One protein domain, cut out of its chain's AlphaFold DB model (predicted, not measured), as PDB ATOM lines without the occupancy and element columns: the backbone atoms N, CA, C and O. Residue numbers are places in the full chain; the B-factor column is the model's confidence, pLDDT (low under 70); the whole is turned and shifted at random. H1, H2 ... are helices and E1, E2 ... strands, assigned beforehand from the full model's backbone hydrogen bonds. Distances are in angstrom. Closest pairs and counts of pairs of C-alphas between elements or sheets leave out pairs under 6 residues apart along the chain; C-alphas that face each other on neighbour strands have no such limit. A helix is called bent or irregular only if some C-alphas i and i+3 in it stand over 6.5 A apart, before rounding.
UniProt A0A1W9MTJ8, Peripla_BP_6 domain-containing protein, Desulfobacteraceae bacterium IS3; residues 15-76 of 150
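This is residues 15 to 76 of the 150 residues of the protein "Peripla_BP_6 domain-containing protein" of Desulfobacteraceae bacterium IS3 (UniProt A0A1W9MTJ8). A small parallel sheet is covered on one face by H2, with H1 packed beside H2 near E1: two layers, helices on one face of a sheet. The 62 printed residues include H1, E1, H2, E2, E3; sheet order E1 E2 E3; class mixed. It is compact, radius of gyration of the C-alphas 10.2 A, spanning 29 by 22 by 19 A.

H1, residues 15 to 26, touches residues 39 to 43 alone of H2, residues 37 to 50, the same way at 36 degrees, only just steep; the closest C-alphas, Ser 17 and Pro 39, are 5.3 A apart. E1, residues 32 to 35, and E2, residues 54 to 57, are parallel neighbours, N 55 and O 32 being 2.8 A apart. E3, residues 73 to 75, is parallel to E2, with N 74 and O 54 2.9 A apart. E1, H2, E2 form a strand-helix-strand unit, parallel neighbour strands with a helix between, its crossover right-handed. H2 is on the sheet, its height over the sheet 7.3 A; its closest C-alpha to E2 is Gly 40, 5.5 A from that of Ser 56. Every O i to N i+4 pair is within hydrogen-bond range in H1, 8 of 10 in H2.

H1, 16.8 A long, begins at C-alpha 15 (101.144, 88.172, 126.859). H2, 19.5 A, is irregular: C-alphas 42 and 45 are 7.4 A apart. E3 ends at C-alpha 75 (99.995, 107.587, 123.214).

The farthest C-alphas, Gln 27 and Ser 64, are 29.9 A apart. The printed part has no cut; the link E2 to E3 is long, 15 residues. Residues 63 to 64 have pLDDT under 70.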
ATOM      1  N   SER A  15      99.996  89.089 126.916       92.06
ATOM      2  CA  SER A  15     101.144  88.172 126.859       92.06
ATOM      3  C   SER A  15     101.729  88.100 125.451       92.06
ATOM      4  O   SER A  15     102.931  88.296 125.267       92.06
ATOM      5  N   LYS A  16     100.864  87.950 124.440       94.75
ATOM      6  CA  LYS A  16     101.271  87.949 123.031       94.75
ATOM      7  C   LYS A  16     101.947  89.262 122.630       94.75
ATOM      8  O   LYS A  16     102.928  89.262 121.894       94.75
ATOM      9  N   SER A  17     101.461  90.391 123.149       95.12
ATOM     10  CA  SER A  17     102.066  91.706 122.903       95.12
ATOM     11  C   SER A  17     103.501  91.787 123.429       95.12
ATOM     12  O   SER A  17     104.373  92.318 122.741       95.12
ATOM     13  N   VAL A  18     103.765  91.222 124.611       96.44
ATOM     14  CA  VAL A  18     105.111  91.160 125.201       96.44
ATOM     15  C   VAL A  18     106.031  90.227 124.405       96.44
ATOM     16  O   VAL A  18     107.197  90.560 124.180       96.44
ATOM     17  N   GLU A  19     105.524  89.088 123.932       97.56
ATOM     18  CA  GLU A  19     106.274  88.175 123.057       97.56
ATOM     19  C   GLU A  19     106.684  88.853 121.742       97.56
ATOM     20  O   GLU A  19     107.863  88.843 121.379       97.56
ATOM     21  N   ILE A  20     105.734  89.511 121.065       97.75
ATOM     22  CA  ILE A  20     105.984  90.277 119.834       97.75
ATOM     23  C   ILE A  20     106.994  91.398 120.093       97.75
ATOM     24  O   ILE A  20     107.941  91.559 119.322       97.75
ATOM     25  N   TYR A  21     106.840  92.144 121.192       97.69
ATOM     26  CA  TYR A  21     107.783  93.189 121.590       97.69
ATOM     27  C   TYR A  21     109.214  92.643 121.703       97.69
ATOM     28  O   TYR A  21     110.143  93.203 121.117       97.69
ATOM     29  N   ASN A  22     109.400  91.515 122.396       98.06
ATOM     30  CA  ASN A  22     110.715  90.893 122.555       98.06
ATOM     31  C   ASN A  22     111.279  90.400 121.215       98.06
ATOM     32  O   ASN A  22     112.463  90.601 120.940       98.06
ATOM     33  N   LYS A  23     110.432  89.822 120.354       97.88
ATOM     34  CA  LYS A  23     110.799  89.405 118.994       97.88
ATOM     35  C   LYS A  23     111.255  90.587 118.134       97.88
ATOM     36  O   LYS A  23     112.215  90.453 117.377       97.88
ATOM     37  N   PHE A  24     110.585  91.733 118.218       97.62
ATOM     38  CA  PHE A  24     110.971  92.938 117.483       97.62
ATOM     39  C   PHE A  24     112.259  93.552 118.031       97.62
ATOM     40  O   PHE A  24     113.156  93.868 117.250       97.62
ATOM     41  N   LYS A  25     112.406  93.635 119.358       97.44
ATOM     42  CA  LYS A  25     113.653  94.076 119.997       97.44
ATOM     43  C   LYS A  25     114.847  93.221 119.564       97.44
ATOM     44  O   LYS A  25     115.872  93.767 119.172       97.44
ATOM     45  N   ALA A  26     114.706  91.894 119.568       97.75
ATOM     46  CA  ALA A  26     115.758  90.970 119.131       97.75
ATOM     47  C   ALA A  26     116.141  91.144 117.647       97.75
ATOM     48  O   ALA A  26     117.270  90.853 117.265       97.75
ATOM     49  N   GLN A  27     115.223  91.650 116.820       96.44
ATOM     50  CA  GLN A  27     115.472  91.999 115.417       96.44
ATOM     51  C   GLN A  27     116.045  93.413 115.226       96.44
ATOM     52  O   GLN A  27     116.244  93.835 114.087       96.44
ATOM     53  N   GLY A  28     116.314  94.147 116.309       96.12
ATOM     54  CA  GLY A  28     116.971  95.450 116.261       96.12
ATOM     55  C   GLY A  28     116.097  96.584 115.727       96.12
ATOM     56  O   GLY A  28     116.626  97.514 115.120       96.12
ATOM     57  N   VAL A  29     114.770  96.527 115.914       97.12
ATOM     58  CA  VAL A  29     113.899  97.655 115.532       97.12
ATOM     59  C   VAL A  29     114.253  98.915 116.328       97.12
ATOM     60  O   VAL A  29     114.598  98.844 117.504       97.12
ATOM     61  N   ASN A  30     114.129 100.085 115.699       96.00
ATOM     62  CA  ASN A  30     114.409 101.371 116.354       96.00
ATOM     63  C   ASN A  30     113.179 101.991 117.034       96.00
ATOM     64  O   ASN A  30     113.312 102.913 117.832       96.00
ATOM     65  N   VAL A  31     111.982 101.517 116.686       95.88
ATOM     66  CA  VAL A  31     110.698 102.006 117.191       95.88
ATOM     67  C   VAL A  31     109.654 100.903 117.061       95.88
ATOM     68  O   VAL A  31     109.692 100.113 116.116       95.88
ATOM     69  N   ILE A  32     108.710 100.862 117.997       96.31
ATOM     70  CA  ILE A  32     107.522 100.014 117.931       96.31
ATOM     71  C   ILE A  32     106.286 100.908 117.884       96.31
ATOM     72  O   ILE A  32     106.153 101.846 118.668       96.31
ATOM     73  N   ILE A  33     105.367 100.592 116.974       94.38
ATOM     74  CA  ILE A  33     104.018 101.155 116.963       94.38
ATOM     75  C   ILE A  33     103.060 100.015 117.302       94.38
ATOM     76  O   ILE A  33     103.007  99.018 116.586       94.38
ATOM     77  N   GLY A  34     102.350 100.142 118.418       91.62
ATOM     78  CA  GLY A  34     101.373  99.161 118.884       91.62
ATOM     79  C   GLY A  34      99.945  99.661 118.743       91.62
ATOM     80  O   GLY A  34      99.721 100.865 118.704       91.62
ATOM     81  N   PHE A  35      98.979  98.745 118.696       89.81
ATOM     82  CA  PHE A  35      97.554  99.076 118.660       89.81
ATOM     83  C   PHE A  35      96.864  98.626 119.954       89.81
ATOM     84  O   PHE A  35      96.940  97.445 120.301       89.81
ATOM     85  N   GLY A  36      96.167  99.549 120.625       86.12
ATOM     86  CA  GLY A  36      95.326  99.281 121.794       86.12
ATOM     87  C   GLY A  36      95.980  99.550 123.154       86.12
ATOM     88  O   GLY A  36      97.182  99.354 123.344       86.12
ATOM     89  N   SER A  37      95.163  99.950 124.139       84.00
ATOM     90  CA  SER A  37      95.619 100.185 125.521       84.00
ATOM     91  C   SER A  37      96.167  98.913 126.168       84.00
ATOM     92  O   SER A  37      97.286  98.942 126.664       84.00
ATOM     93  N   THR A  38      95.445  97.788 126.123       86.19
ATOM     94  CA  THR A  38      95.895  96.543 126.778       86.19
ATOM     95  C   THR A  38      97.256  96.056 126.249       86.19
ATOM     96  O   THR A  38      98.160  95.848 127.063       86.19
ATOM     97  N   PRO A  39      97.472  95.939 124.920       89.12
ATOM     98  CA  PRO A  39      98.788  95.633 124.355       89.12
ATOM     99  C   PRO A  39      99.890  96.626 124.730       89.12
ATOM    100  O   PRO A  39     100.979  96.223 125.141       89.12
ATOM    101  N   GLY A  40      99.616  97.925 124.586       89.69
ATOM    102  CA  GLY A  40     100.609  98.967 124.828       89.69
ATOM    103  C   GLY A  40     101.050  99.026 126.288       89.69
ATOM    104  O   GLY A  40     102.244  99.086 126.585       89.69
ATOM    105  N   GLU A  41     100.099  98.934 127.215       87.62
ATOM    106  CA  GLU A  41     100.375  98.957 128.649       87.62
ATOM    107  C   GLU A  41     101.220  97.771 129.102       87.62
ATOM    108  O   GLU A  41     102.150  97.968 129.889       87.62
ATOM    109  N   ALA A  42     100.959  96.579 128.559       89.94
ATOM    110  CA  ALA A  42     101.743  95.379 128.841       89.94
ATOM    111  C   ALA A  42     103.227  95.551 128.468       89.94
ATOM    112  O   ALA A  42     104.108  95.013 129.139       89.94
ATOM    113  N   CYS A  43     103.516  96.351 127.438       93.31
ATOM    114  CA  CYS A  43     104.874  96.616 126.964       93.31
ATOM    115  C   CYS A  43     105.510  97.881 127.565       93.31
ATOM    116  O   CYS A  43     106.723  98.053 127.458       93.31
ATOM    117  N   SER A  44     104.738  98.757 128.215       91.50
ATOM    118  CA  SER A  44     105.180 100.098 128.646       91.50
ATOM    119  C   SER A  44     106.427 100.101 129.546       91.50
ATOM    120  O   SER A  44     107.353 100.903 129.359       91.50
ATOM    121  N   ALA A  45     106.491  99.173 130.505       91.25
ATOM    122  CA  ALA A  45     107.630  99.032 131.405       91.25
ATOM    123  C   ALA A  45     108.873  98.497 130.678       91.25
ATOM    124  O   ALA A  45     109.979  98.953 130.963       91.25
ATOM    125  N   ASN A  46     108.696  97.564 129.738       94.94
ATOM    126  CA  ASN A  46     109.791  97.018 128.937       94.94
ATOM    127  C   ASN A  46     110.352  98.083 127.996       94.94
ATOM    128  O   ASN A  46     111.555  98.307 128.016       94.94
ATOM    129  N   ALA A  47     109.483  98.816 127.290       95.25
ATOM    130  CA  ALA A  47     109.867  99.948 126.447       95.25
ATOM    131  C   ALA A  47     110.745 100.945 127.214       95.25
ATOM    132  O   ALA A  47     111.820 101.323 126.757       95.25
ATOM    133  N   SER A  48     110.327 101.309 128.430       94.31
ATOM    134  CA  SER A  48     111.063 102.254 129.282       94.31
ATOM    135  C   SER A  48     112.398 101.703 129.797       94.31
ATOM    136  O   SER A  48     113.366 102.451 129.876       94.31
ATOM    137  N   LYS A  49     112.475 100.408 130.134       95.75
ATOM    138  CA  LYS A  49     113.727  99.758 130.573       95.75
ATOM    139  C   LYS A  49     114.724  99.589 129.430       95.75
ATOM    140  O   LYS A  49     115.906  99.842 129.618       95.75
ATOM    141  N   ASP A  50     114.238  99.161 128.271       97.31
ATOM    142  CA  ASP A  50     115.052  98.906 127.082       97.31
ATOM    143  C   ASP A  50     115.383 100.194 126.315       97.31
ATOM    144  O   ASP A  50     116.123 100.145 125.336       97.31
ATOM    145  N   GLN A  51     114.813 101.334 126.727       97.00
ATOM    146  CA  GLN A  51     114.902 102.614 126.018       97.00
ATOM    147  C   GLN A  51     114.480 102.505 124.543       97.00
ATOM    148  O   GLN A  51     115.013 103.197 123.675       97.00
ATOM    149  N   LEU A  52     113.504 101.637 124.262       97.69
ATOM    150  CA  LEU A  52     112.961 101.403 122.930       97.69
ATOM    151  C   LEU A  52     111.648 102.182 122.779       97.69
ATOM    152  O   LEU A  52     110.671 101.834 123.447       97.69
ATOM    153  N   PRO A  53     111.594 103.214 121.915       95.94
ATOM    154  CA  PRO A  53     110.384 103.990 121.709       95.94
ATOM    155  C   PRO A  53     109.172 103.136 121.335       95.94
ATOM    156  O   PRO A  53     109.202 102.408 120.342       95.94
ATOM    157  N   TYR A  54     108.092 103.268 122.105       94.31
ATOM    158  CA  TYR A  54     106.816 102.609 121.863       94.31
ATOM    159  C   TYR A  54     105.704 103.649 121.726       94.31
ATOM    160  O   TYR A  54     105.340 104.331 122.687       94.31
ATOM    161  N   PHE A  55     105.117 103.727 120.536       93.25
ATOM    162  CA  PHE A  55     103.954 104.559 120.254       93.25
ATOM    163  C   PHE A  55     102.699 103.699 120.223       93.25
ATOM    164  O   PHE A  55     102.522 102.848 119.355       93.25
ATOM    165  N   SER A  56     101.815 103.922 121.183       89.38
ATOM    166  CA  SER A  56     100.564 103.193 121.304       89.38
ATOM    167  C   SER A  56      99.447 103.931 120.581       89.38
ATOM    168  O   SER A  56      98.884 104.914 121.070       89.38
ATOM    169  N   TRP A  57      99.144 103.455 119.381       86.69
ATOM    170  CA  TRP A  57      98.030 103.900 118.566       86.69
ATOM    171  C   TRP A  57      96.711 103.345 119.108       86.69
ATOM    172  O   TRP A  57      96.649 102.220 119.602       86.69
ATOM    173  N   TYR A  58      95.636 104.129 119.002       83.56
ATOM    174  CA  TYR A  58      94.306 103.751 119.494       83.56
ATOM    175  C   TYR A  58      94.305 103.291 120.964       83.56
ATOM    176  O   TYR A  58      93.708 102.281 121.335       83.56
ATOM    177  N   SER A  59      95.027 104.024 121.812       82.94
ATOM    178  CA  SER A  59      95.111 103.744 123.242       82.94
ATOM    179  C   SER A  59      94.798 104.991 124.056       82.94
ATOM    180  O   SER A  59      95.407 106.040 123.867       82.94
ATOM    181  N   TYR A  60      93.877 104.885 125.005       79.31
ATOM    182  CA  TYR A  60      93.817 105.866 126.082       79.31
ATOM    183  C   TYR A  60      94.956 105.517 127.027       79.31
ATOM    184  O   TYR A  60      94.976 104.413 127.568       79.31
ATOM    185  N   ALA A  61      95.927 106.411 127.170       74.69
ATOM    186  CA  ALA A  61      97.077 106.215 128.037       74.69
ATOM    187  C   ALA A  61      97.395 107.517 128.759       74.69
ATOM    188  O   ALA A  61      97.293 108.595 128.179       74.69
ATOM    189  N   SER A  62      97.798 107.425 130.022       74.12
ATOM    190  CA  SER A  62      98.251 108.590 130.776       74.12
ATOM    191  C   SER A  62      99.672 108.352 131.271       74.12
ATOM    192  O   SER A  62      99.876 107.448 132.086       74.12
ATOM    193  N   PRO A  63     100.667 109.156 130.846       67.50
ATOM    194  CA  PRO A  63     102.052 109.018 131.293       67.50
ATOM    195  C   PRO A  63     102.225 109.016 132.817       67.50
ATOM    196  O   PRO A  63     103.227 108.501 133.313       67.50
ATOM    197  N   SER A  64     101.276 109.558 133.589       68.75
ATOM    198  CA  SER A  64     101.321 109.509 135.055       68.75
ATOM    199  C   SER A  64     101.116 108.107 135.631       68.75
ATOM    200  O   SER A  64     101.585 107.849 136.735       68.75
ATOM    201  N   GLY A  65     100.446 107.205 134.905       71.69
ATOM    202  CA  GLY A  65     100.138 105.848 135.367       71.69
ATOM    203  C   GLY A  65     101.288 104.846 135.229       71.69
ATOM    204  O   GLY A  65     101.223 103.765 135.808       71.69
ATOM    205  N   TYR A  66     102.349 105.190 134.494       77.44
ATOM    206  CA  TYR A  66     103.382 104.227 134.096       77.44
ATOM    207  C   TYR A  66     104.731 104.445 134.796       77.44
ATOM    208  O   TYR A  66     105.147 105.578 135.077       77.44
ATOM    209  N   LYS A  67     105.438 103.333 135.029       81.69
ATOM    210  CA  LYS A  67     106.801 103.239 135.585       81.69
ATOM    211  C   LYS A  67     107.616 102.200 134.788       81.69
ATOM    212  O   LYS A  67     107.001 101.307 134.208       81.69
ATOM    213  N   PRO A  68     108.964 102.252 134.786       88.06
ATOM    214  CA  PRO A  68     109.852 103.241 135.426       88.06
ATOM    215  C   PRO A  68     109.961 104.569 134.650       88.06
ATOM    216  O   PRO A  68     109.472 104.670 133.535       88.06
ATOM    217  N   LYS A  69     110.569 105.611 135.233       84.19
ATOM    218  CA  LYS A  69     110.900 106.872 134.530       84.19
ATOM    219  C   LYS A  69     112.386 106.873 134.098       84.19
ATOM    220  O   LYS A  69     113.173 106.278 134.831       84.19
ATOM    221  N   PRO A  70     112.785 107.562 133.005       91.12
ATOM    222  CA  PRO A  70     111.929 108.231 132.016       91.12
ATOM    223  C   PRO A  70     111.072 107.226 131.233       91.12
ATOM    224  O   PRO A  70     111.385 106.044 131.165       91.12
ATOM    225  N   GLN A  71     109.942 107.693 130.703       89.38
ATOM    226  CA  GLN A  71     109.040 106.852 129.915       89.38
ATOM    227  C   GLN A  71     109.499 106.790 128.462       89.38
ATOM    228  O   GLN A  71     109.834 107.825 127.893       89.38
ATOM    229  N   TYR A  72     109.425 105.597 127.874       93.50
ATOM    230  CA  TYR A  72     109.547 105.379 126.425       93.50
ATOM    231  C   TYR A  72     108.239 104.856 125.813       93.50
ATOM    232  O   TYR A  72     108.227 104.274 124.733       93.50
ATOM    233  N   TYR A  73     107.131 105.043 126.528       90.38
ATOM    234  CA  TYR A  73     105.789 104.689 126.100       90.38
ATOM    235  C   TYR A  73     104.948 105.957 125.971       90.38
ATOM    236  O   TYR A  73     104.774 106.694 126.945       90.38
ATOM    237  N   TRP A  74     104.420 106.194 124.773       88.19
ATOM    238  CA  TRP A  74     103.572 107.341 124.466       88.19
ATOM    239  C   TRP A  74     102.269 106.888 123.821       88.19
ATOM    240  O   TRP A  74     102.232 105.881 123.118       88.19
ATOM    241  N   SER A  75     101.212 107.669 124.019       87.31
ATOM    242  CA  SER A  75      99.995 107.587 123.214       87.31
ATOM    243  C   SER A  75      99.786 108.902 122.480       87.31
ATOM    244  O   SER A  75     100.211 109.959 122.946       87.31
ATOM    245  N   LEU A  76      99.146 108.805 121.319       81.69
ATOM    246  CA  LEU A  76      98.757 109.944 120.494       81.69
ATOM    247  C   LEU A  76      97.320 110.406 120.770       81.69
ATOM    248  O   LEU A  76      96.892 111.414 120.213       81.69
TER     249      LEU A  76